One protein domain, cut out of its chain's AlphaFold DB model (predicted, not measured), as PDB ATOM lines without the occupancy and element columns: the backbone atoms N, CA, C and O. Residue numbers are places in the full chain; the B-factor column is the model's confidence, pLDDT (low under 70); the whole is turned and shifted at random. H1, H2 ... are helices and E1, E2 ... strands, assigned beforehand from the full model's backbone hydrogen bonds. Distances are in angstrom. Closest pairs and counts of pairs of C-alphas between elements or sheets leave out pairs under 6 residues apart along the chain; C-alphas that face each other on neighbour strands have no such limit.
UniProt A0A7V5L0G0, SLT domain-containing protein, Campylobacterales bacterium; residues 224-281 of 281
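This is residues 224 to 281 of the 281 residues of the protein "SLT domain-containing protein" of Campylobacterales bacterium (UniProt A0A7V5L0G0). A strongly twisted antiparallel sheet of four strands has one helix, H1, packed over the end made by E1 and E4, while the hairpin of E2 and E3 makes the other end. The long strand E3 bends and joins E2 to E1, and the last residues fold back to E2. The 58 printed residues hold E1, E2, E3, H1 and E4 along the chain, a mixed class of helices and strands, with the sheet order E2, E3, E1, E4. The whole is compact, with a radius of gyration of the C-alphas of 10.5 A, and rounded, spanning 30 by 21 by 17 A.

In the sheet, E3, residues 247 to 255, bends by 56 degrees at residue 250. Its pairing is staggered: residues 247 to 250 pair with E2, residues 238 to 242, and residues 250 to 254 with E1, residues 224 to 228. N 240 and O 248 are 2.8 A apart; N 251 and O 226 are 3.0 A apart. E4, residues 271 to 275, is the antiparallel neighbour of E1 at 146 degrees, with N 227 and O 272 2.8 A apart. H1, residues 256 to 266, is on the sheet at a height of 8.8 A and runs along the strands, at 6 degrees to E1 on the local plane. It lies over E1 and, only just, over E4, with 3 C-alphas; its closest C-alphas to E4 are those of Gln 263 and Ile 271, 5.6 A. Every O i to N i+4 pair in H1 is within hydrogen-bond range. E3, H1 and E4 form a split strand-helix-strand unit, two strands of one sheet joined through a helix, with E1 between them in the sheet, and its crossover is right-handed. E2 and E4, the edge strands, are apart.

E1 begins at C-alpha 224 (-4.815, 42.522, 111.737) and is 12.6 A long; E2 is 13.1 A, E3 20.9 A, H1 14.9 A. E4, 13.5 A, ends at C-alpha 275 (-9.289, 41.070, 110.244).

The C-alphas farthest apart, of Ser 244 and Gln 265, are 30.2 A apart. The printed part has no cut, and no link is long. Residues 279 to 280 pair antiparallel with residues 241 to 242 of E2. The mean pLDDT of the printed part is 82.5; residue 281, the chain's last, is under 70.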
ATOM      1  N   GLN A 224      -4.255  42.725 113.064       83.56
ATOM      2  CA  GLN A 224      -4.815  42.522 111.737       83.56
ATOM      3  C   GLN A 224      -3.704  42.127 110.768       83.56
ATOM      4  O   GLN A 224      -2.520  42.280 111.066       83.56
ATOM      5  N   TYR A 225      -4.089  41.613 109.608       87.50
ATOM      6  CA  TYR A 225      -3.148  41.290 108.545       87.50
ATOM      7  C   TYR A 225      -3.026  42.489 107.608       87.50
ATOM      8  O   TYR A 225      -4.032  42.977 107.079       87.50
ATOM      9  N   ALA A 226      -1.799  42.973 107.407       89.19
ATOM     10  CA  ALA A 226      -1.496  43.969 106.384       89.19
ATOM     11  C   ALA A 226      -1.420  43.270 105.028       89.19
ATOM     12  O   ALA A 226      -0.458  42.553 104.766       89.19
ATOM     13  N   VAL A 227      -2.435  43.456 104.187       89.19
ATOM     14  CA  VAL A 227      -2.502  42.843 102.857       89.19
ATOM     15  C   VAL A 227      -1.700  43.681 101.879       89.19
ATOM     16  O   VAL A 227      -1.955  44.874 101.726       89.19
ATOM     17  N   LEU A 228      -0.760  43.053 101.191       89.44
ATOM     18  CA  LEU A 228       0.058  43.708 100.185       89.44
ATOM     19  C   LEU A 228      -0.658  43.667  98.838       89.44
ATOM     20  O   LEU A 228      -1.062  42.606  98.363       89.44
ATOM     21  N   LYS A 229      -0.822  44.834  98.221       84.19
ATOM     22  CA  LYS A 229      -1.358  44.995  96.870       84.19
ATOM     23  C   LYS A 229      -0.252  45.528  95.958       84.19
ATOM     24  O   LYS A 229       0.589  46.313  96.390       84.19
ATOM     25  N   LYS A 230      -0.273  45.119  94.684       70.25
ATOM     26  CA  LYS A 230       0.582  45.664  93.609       70.25
ATOM     27  C   LYS A 230       2.092  45.670  93.929       70.25
ATOM     28  O   LYS A 230       2.708  46.728  93.952       70.25
ATOM     29  N   GLY A 231       2.688  44.511  94.229       71.25
ATOM     30  CA  GLY A 231       4.153  44.347  94.373       71.25
ATOM     31  C   GLY A 231       4.823  45.104  95.534       71.25
ATOM     32  O   GLY A 231       6.023  44.962  95.765       71.25
ATOM     33  N   THR A 232       4.064  45.885  96.303       81.94
ATOM     34  CA  THR A 232       4.576  46.677  97.423       81.94
ATOM     35  C   THR A 232       5.064  45.750  98.531       81.94
ATOM     36  O   THR A 232       4.326  44.868  98.958       81.94
ATOM     37  N   LEU A 233       6.303  45.950  98.996       82.56
ATOM     38  CA  LEU A 233       6.953  45.118 100.022       82.56
ATOM     39  C   LEU A 233       6.968  43.610  99.686       82.56
ATOM     40  O   LEU A 233       6.973  42.784 100.596       82.56
ATOM     41  N   ALA A 234       7.013  43.244  98.396       81.12
ATOM     42  CA  ALA A 234       6.976  41.848  97.943       81.12
ATOM     43  C   ALA A 234       8.034  40.953  98.614       81.12
ATOM     44  O   ALA A 234       7.738  39.827  98.992       81.12
ATOM     45  N   HIS A 235       9.236  41.482  98.861       85.31
ATOM     46  CA  HIS A 235      10.322  40.765  99.542       85.31
ATOM     47  C   HIS A 235      10.020  40.403 101.011       85.31
ATOM     48  O   HIS A 235      10.690  39.551 101.582       85.31
ATOM     49  N   LYS A 236       9.024  41.041 101.640       86.00
ATOM     50  CA  LYS A 236       8.553  40.732 103.005       86.00
ATOM     51  C   LYS A 236       7.208  40.001 103.005       86.00
ATOM     52  O   LYS A 236       6.664  39.733 104.077       86.00
ATOM     53  N   ALA A 237       6.650  39.724 101.828       87.75
ATOM     54  CA  ALA A 237       5.338  39.127 101.686       87.75
ATOM     55  C   ALA A 237       5.352  37.661 102.128       87.75
ATOM     56  O   ALA A 237       6.133  36.847 101.642       87.75
ATOM     57  N   LYS A 238       4.428  37.310 103.015       89.06
ATOM     58  CA  LYS A 238       4.083  35.939 103.375       89.06
ATOM     59  C   LYS A 238       2.742  35.593 102.745       89.06
ATOM     60  O   LYS A 238       1.823  36.414 102.747       89.06
ATOM     61  N   LYS A 239       2.621  34.377 102.216       88.62
ATOM     62  CA  LYS A 239       1.330  33.852 101.765       88.62
ATOM     63  C   LYS A 239       0.478  33.530 102.999       88.62
ATOM     64  O   LYS A 239       0.968  32.950 103.961       88.62
ATOM     65  N   SER A 240      -0.776  33.954 102.991       88.31
ATOM     66  CA  SER A 240      -1.766  33.724 104.046       88.31
ATOM     67  C   SER A 240      -3.078  33.270 103.409       88.31
ATOM     68  O   SER A 240      -3.285  33.492 102.215       88.31
ATOM     69  N   LEU A 241      -3.950  32.624 104.182       87.88
ATOM     70  CA  LEU A 241      -5.200  32.046 103.682       87.88
ATOM     71  C   LEU A 241      -6.402  32.680 104.370       87.88
ATOM     72  O   LEU A 241      -6.439  32.800 105.593       87.88
ATOM     73  N   TYR A 242      -7.394  33.090 103.589       83.19
ATOM     74  CA  TYR A 242      -8.706  33.428 104.124       83.19
ATOM     75  C   TYR A 242      -9.412  32.166 104.633       83.19
ATOM     76  O   TYR A 242      -9.133  31.063 104.169       83.19
ATOM     77  N   LEU A 243     -10.401  32.334 105.517       77.31
ATOM     78  CA  LEU A 243     -11.310  31.246 105.919       77.31
ATOM     79  C   LEU A 243     -12.037  30.595 104.727       77.31
ATOM     80  O   LEU A 243     -12.427  29.439 104.813       77.31
ATOM     81  N   SER A 244     -12.210  31.322 103.618       79.50
ATOM     82  CA  SER A 244     -12.771  30.799 102.365       79.50
ATOM     83  C   SER A 244     -11.797  29.925 101.560       79.50
ATOM     84  O   SER A 244     -12.176  29.420 100.512       79.50
ATOM     85  N   GLY A 245     -10.543  29.773 102.002       82.00
ATOM     86  CA  GLY A 245      -9.491  29.032 101.296       82.00
ATOM     87  C   GLY A 245      -8.714  29.854 100.259       82.00
ATOM     88  O   GLY A 245      -7.658  29.424  99.798       82.00
ATOM     89  N   GLU A 246      -9.173  31.059  99.917       88.44
ATOM     90  CA  GLU A 246      -8.454  31.949  99.001       88.44
ATOM     91  C   GLU A 246      -7.137  32.447  99.614       88.44
ATOM     92  O   GLU A 246      -7.078  32.836 100.784       88.44
ATOM     93  N   SER A 247      -6.066  32.485  98.817       89.88
ATOM     94  CA  SER A 247      -4.763  32.965  99.288       89.88
ATOM     95  C   SER A 247      -4.545  34.453  99.034       89.88
ATOM     96  O   SER A 247      -4.964  34.989  98.010       89.88
ATOM     97  N   PHE A 248      -3.813  35.109  99.929       90.38
ATOM     98  CA  PHE A 248      -3.390  36.499  99.786       90.38
ATOM     99  C   PHE A 248      -1.971  36.710 100.317       90.38
ATOM    100  O   PHE A 248      -1.468  35.930 101.125       90.38
ATOM    101  N   PHE A 249      -1.323  37.788  99.876       91.44
ATOM    102  CA  PHE A 249      -0.009  38.183 100.375       91.44
ATOM    103  C   PHE A 249      -0.147  39.193 101.507       91.44
ATOM    104  O   PHE A 249      -0.886  40.174 101.398       91.44
ATOM    105  N   SER A 250       0.573  38.962 102.598       90.81
ATOM    106  CA  SER A 250       0.534  39.824 103.771       90.81
ATOM    107  C   SER A 250       1.894  39.976 104.440       90.81
ATOM    108  O   SER A 250       2.807  39.201 104.193       90.81
ATOM    109  N   LEU A 251       2.028  40.951 105.336       89.50
ATOM    110  CA  LEU A 251       3.185  41.049 106.239       89.50
ATOM    111  C   LEU A 251       2.985  40.245 107.539       89.50
ATOM    112  O   LEU A 251       3.730  40.420 108.500       89.50
ATOM    113  N   GLY A 252       1.971  39.376 107.579       85.94
ATOM    114  CA  GLY A 252       1.544  38.661 108.776       85.94
ATOM    115  C   GLY A 252       0.671  39.496 109.715       85.94
ATOM    116  O   GLY A 252       0.267  40.626 109.414       85.94
ATOM    117  N   LYS A 253       0.354  38.892 110.863       86.25
ATOM    118  CA  LYS A 253      -0.442  39.501 111.930       86.25
ATOM    119  C   LYS A 253       0.377  40.585 112.632       86.25
ATOM    120  O   LYS A 253       1.438  40.302 113.177       86.25
ATOM    121  N   MET A 254      -0.125  41.815 112.646       85.88
ATOM    122  CA  MET A 254       0.552  42.970 113.246       85.88
ATOM    123  C   MET A 254      -0.443  43.969 113.832       85.88
ATOM    124  O   MET A 254      -1.651  43.872 113.586       85.88
ATOM    125  N   LYS A 255       0.038  44.926 114.631       80.19
ATOM    126  CA  LYS A 255      -0.845  45.911 115.265       80.19
ATOM    127  C   LYS A 255      -1.408  46.849 114.212       80.19
ATOM    128  O   LYS A 255      -0.695  47.334 113.337       80.19
ATOM    129  N   ARG A 256      -2.690  47.201 114.316       75.69
ATOM    130  CA  ARG A 256      -3.318  48.103 113.340       75.69
ATOM    131  C   ARG A 256      -2.639  49.480 113.249       75.69
ATOM    132  O   ARG A 256      -2.673  50.084 112.180       75.69
ATOM    133  N   SER A 257      -1.987  49.973 114.305       71.25
ATOM    134  CA  SER A 257      -1.200  51.213 114.216       71.25
ATOM    135  C   SER A 257       0.041  51.091 113.331       71.25
ATOM    136  O   SER A 257       0.367  52.047 112.627       71.25
ATOM    137  N   GLU A 258       0.683  49.924 113.305       81.81
ATOM    138  CA  GLU A 258       1.815  49.618 112.427       81.81
ATOM    139  C   GLU A 258       1.340  49.573 110.976       81.81
ATOM    140  O   GLU A 258       1.937  50.210 110.113       81.81
ATOM    141  N   ILE A 259       0.182  48.954 110.724       83.44
ATOM    142  CA  ILE A 259      -0.447  48.968 109.397       83.44
ATOM    143  C   ILE A 259      -0.787  50.396 108.961       83.44
ATOM    144  O   ILE A 259      -0.595  50.733 107.799       83.44
ATOM    145  N   TYR A 260      -1.264  51.259 109.868       75.94
ATOM    146  CA  TYR A 260      -1.494  52.665 109.526       75.94
ATOM    147  C   TYR A 260      -0.204  53.380 109.137       75.94
ATOM    148  O   TYR A 260      -0.211  54.072 108.131       75.94
ATOM    149  N   ARG A 261       0.905  53.170 109.858       79.75
ATOM    150  CA  ARG A 261       2.205  53.746 109.471       79.75
ATOM    151  C   ARG A 261       2.624  53.291 108.075       79.75
ATOM    152  O   ARG A 261       3.055  54.109 107.272       79.75
ATOM    153  N   LEU A 262       2.422  52.012 107.761       86.50
ATOM    154  CA  LEU A 262       2.665  51.482 106.420       86.50
ATOM    155  C   LEU A 262       1.725  52.105 105.376       86.50
ATOM    156  O   LEU A 262       2.151  52.397 104.267       86.50
ATOM    157  N   GLN A 263       0.457  52.341 105.711       84.69
ATOM    158  CA  GLN A 263      -0.493  53.018 104.822       84.69
ATOM    159  C   GLN A 263      -0.156  54.495 104.601       84.69
ATOM    160  O   GLN A 263      -0.384  54.995 103.502       84.69
ATOM    161  N   ASP A 264       0.363  55.178 105.619       75.56
ATOM    162  CA  ASP A 264       0.799  56.572 105.532       75.56
ATOM    163  C   ASP A 264       2.075  56.680 104.678       75.56
ATOM    164  O   ASP A 264       2.210  57.611 103.892       75.56
ATOM    165  N   GLN A 265       2.971  55.689 104.769       88.81
ATOM    166  CA  GLN A 265       4.227  55.648 104.018       88.81
ATOM    167  C   GLN A 265       4.067  55.160 102.567       88.81
ATOM    168  O   GLN A 265       4.660  55.727 101.656       88.81
ATOM    169  N   TYR A 266       3.291  54.097 102.341       86.31
ATOM    170  CA  TYR A 266       3.198  53.404 101.045       86.31
ATOM    171  C   TYR A 266       1.847  53.592 100.342       86.31
ATOM    172  O   TYR A 266       1.652  53.118  99.222       86.31
ATOM    173  N   GLY A 267       0.897  54.271 100.985       81.88
ATOM    174  CA  GLY A 267      -0.437  54.532 100.457       81.88
ATOM    175  C   GLY A 267      -1.460  53.430 100.765       81.88
ATOM    176  O   GLY A 267      -1.213  52.227 100.641       81.88
ATOM    177  N   LYS A 268      -2.690  53.847 101.095       81.12
ATOM    178  CA  LYS A 268      -3.832  52.952 101.395       81.12
ATOM    179  C   LYS A 268      -4.253  52.052 100.226       81.12
ATOM    180  O   LYS A 268      -4.884  51.024 100.455       81.12
ATOM    181  N   ALA A 269      -3.930  52.433  98.990       82.19
ATOM    182  CA  ALA A 269      -4.202  51.619  97.805       82.19
ATOM    183  C   ALA A 269      -3.290  50.381  97.721       82.19
ATOM    184  O   ALA A 269      -3.690  49.368  97.148       82.19
ATOM    185  N   ASN A 270      -2.103  50.462  98.327       86.56
ATOM    186  CA  ASN A 270      -1.059  49.446  98.248       86.56
ATOM    187  C   ASN A 270      -1.014  48.557  99.496       86.56
ATOM    188  O   ASN A 270      -0.673  47.383  99.405       86.56
ATOM    189  N   ILE A 271      -1.417  49.090 100.653       88.44
ATOM    190  CA  ILE A 271      -1.506  48.340 101.911       88.44
ATOM    191  C   ILE A 271      -2.975  48.232 102.333       88.44
ATOM    192  O   ILE A 271      -3.564  49.169 102.877       88.44
ATOM    193  N   GLY A 272      -3.586  47.078 102.061       84.75
ATOM    194  CA  GLY A 272      -4.925  46.701 102.511       84.75
ATOM    195  C   GLY A 272      -4.925  46.130 103.929       84.75
ATOM    196  O   GLY A 272      -3.871  45.891 104.516       84.75
ATOM    197  N   VAL A 273      -6.112  45.900 104.498       83.50
ATOM    198  CA  VAL A 273      -6.224  45.311 105.840       83.50
ATOM    199  C   VAL A 273      -7.316  44.263 105.907       83.50
ATOM    200  O   VAL A 273      -8.431  44.502 105.445       83.50
ATOM    201  N   VAL A 274      -7.000  43.140 106.544       82.06
ATOM    202  CA  VAL A 274      -7.924  42.035 106.805       82.06
ATOM    203  C   VAL A 274      -7.947  41.743 108.302       82.06
ATOM    204  O   VAL A 274      -6.917  41.784 108.973       82.06
ATOM    205  N   SER A 275      -9.140  41.486 108.845       76.50
ATOM    206  CA  SER A 275      -9.289  41.070 110.244       76.50
ATOM    207  C   SER A 275      -8.641  39.710 110.453       76.50
ATOM    208  O   SER A 275      -8.885  38.809 109.660       76.50
ATOM    209  N   ASP A 276      -7.910  39.529 111.550       74.56
ATOM    210  CA  ASP A 276      -7.331  38.232 111.923       74.56
ATOM    211  C   ASP A 276      -8.383  37.113 112.023       74.56
ATOM    212  O   ASP A 276      -8.135  35.997 111.595       74.56
ATOM    213  N   LYS A 277      -9.608  37.439 112.448       72.44
ATOM    214  CA  LYS A 277     -10.768  36.527 112.458       72.44
ATOM    215  C   LYS A 277     -11.223  36.011 111.088       72.44
ATOM    216  O   LYS A 277     -12.121  35.183 111.043       72.44
ATOM    217  N   LYS A 278     -10.698  36.546 109.982       73.81
ATOM    218  CA  LYS A 278     -11.007  36.095 108.615       73.81
ATOM    219  C   LYS A 278      -9.884  35.258 108.003       73.81
ATOM    220  O   LYS A 278      -9.970  34.933 106.821       73.81
ATOM    221  N   VAL A 279      -8.839  34.959 108.770       76.19
ATOM    222  CA  VAL A 279      -7.611  34.318 108.295       76.19
ATOM    223  C   VAL A 279      -7.459  32.974 109.008       76.19
ATOM    224  O   VAL A 279      -7.619  32.911 110.227       76.19
ATOM    225  N   CYS A 280      -7.196  31.912 108.248       71.56
ATOM    226  CA  CYS A 280      -6.810  30.612 108.799       71.56
ATOM    227  C   CYS A 280      -5.381  30.692 109.342       71.56
ATOM    228  O   CYS A 280      -4.537  31.368 108.747       71.56
ATOM    229  N   TRP A 281      -5.133  30.008 110.459       57.28
ATOM    230  CA  TRP A 281      -3.782  29.816 110.985       57.28
ATOM    231  C   TRP A 281      -2.983  28.873 110.093       57.28
ATOM    232  O   TRP A 281      -3.576  27.867 109.644       57.28
TER     233      TRP A 281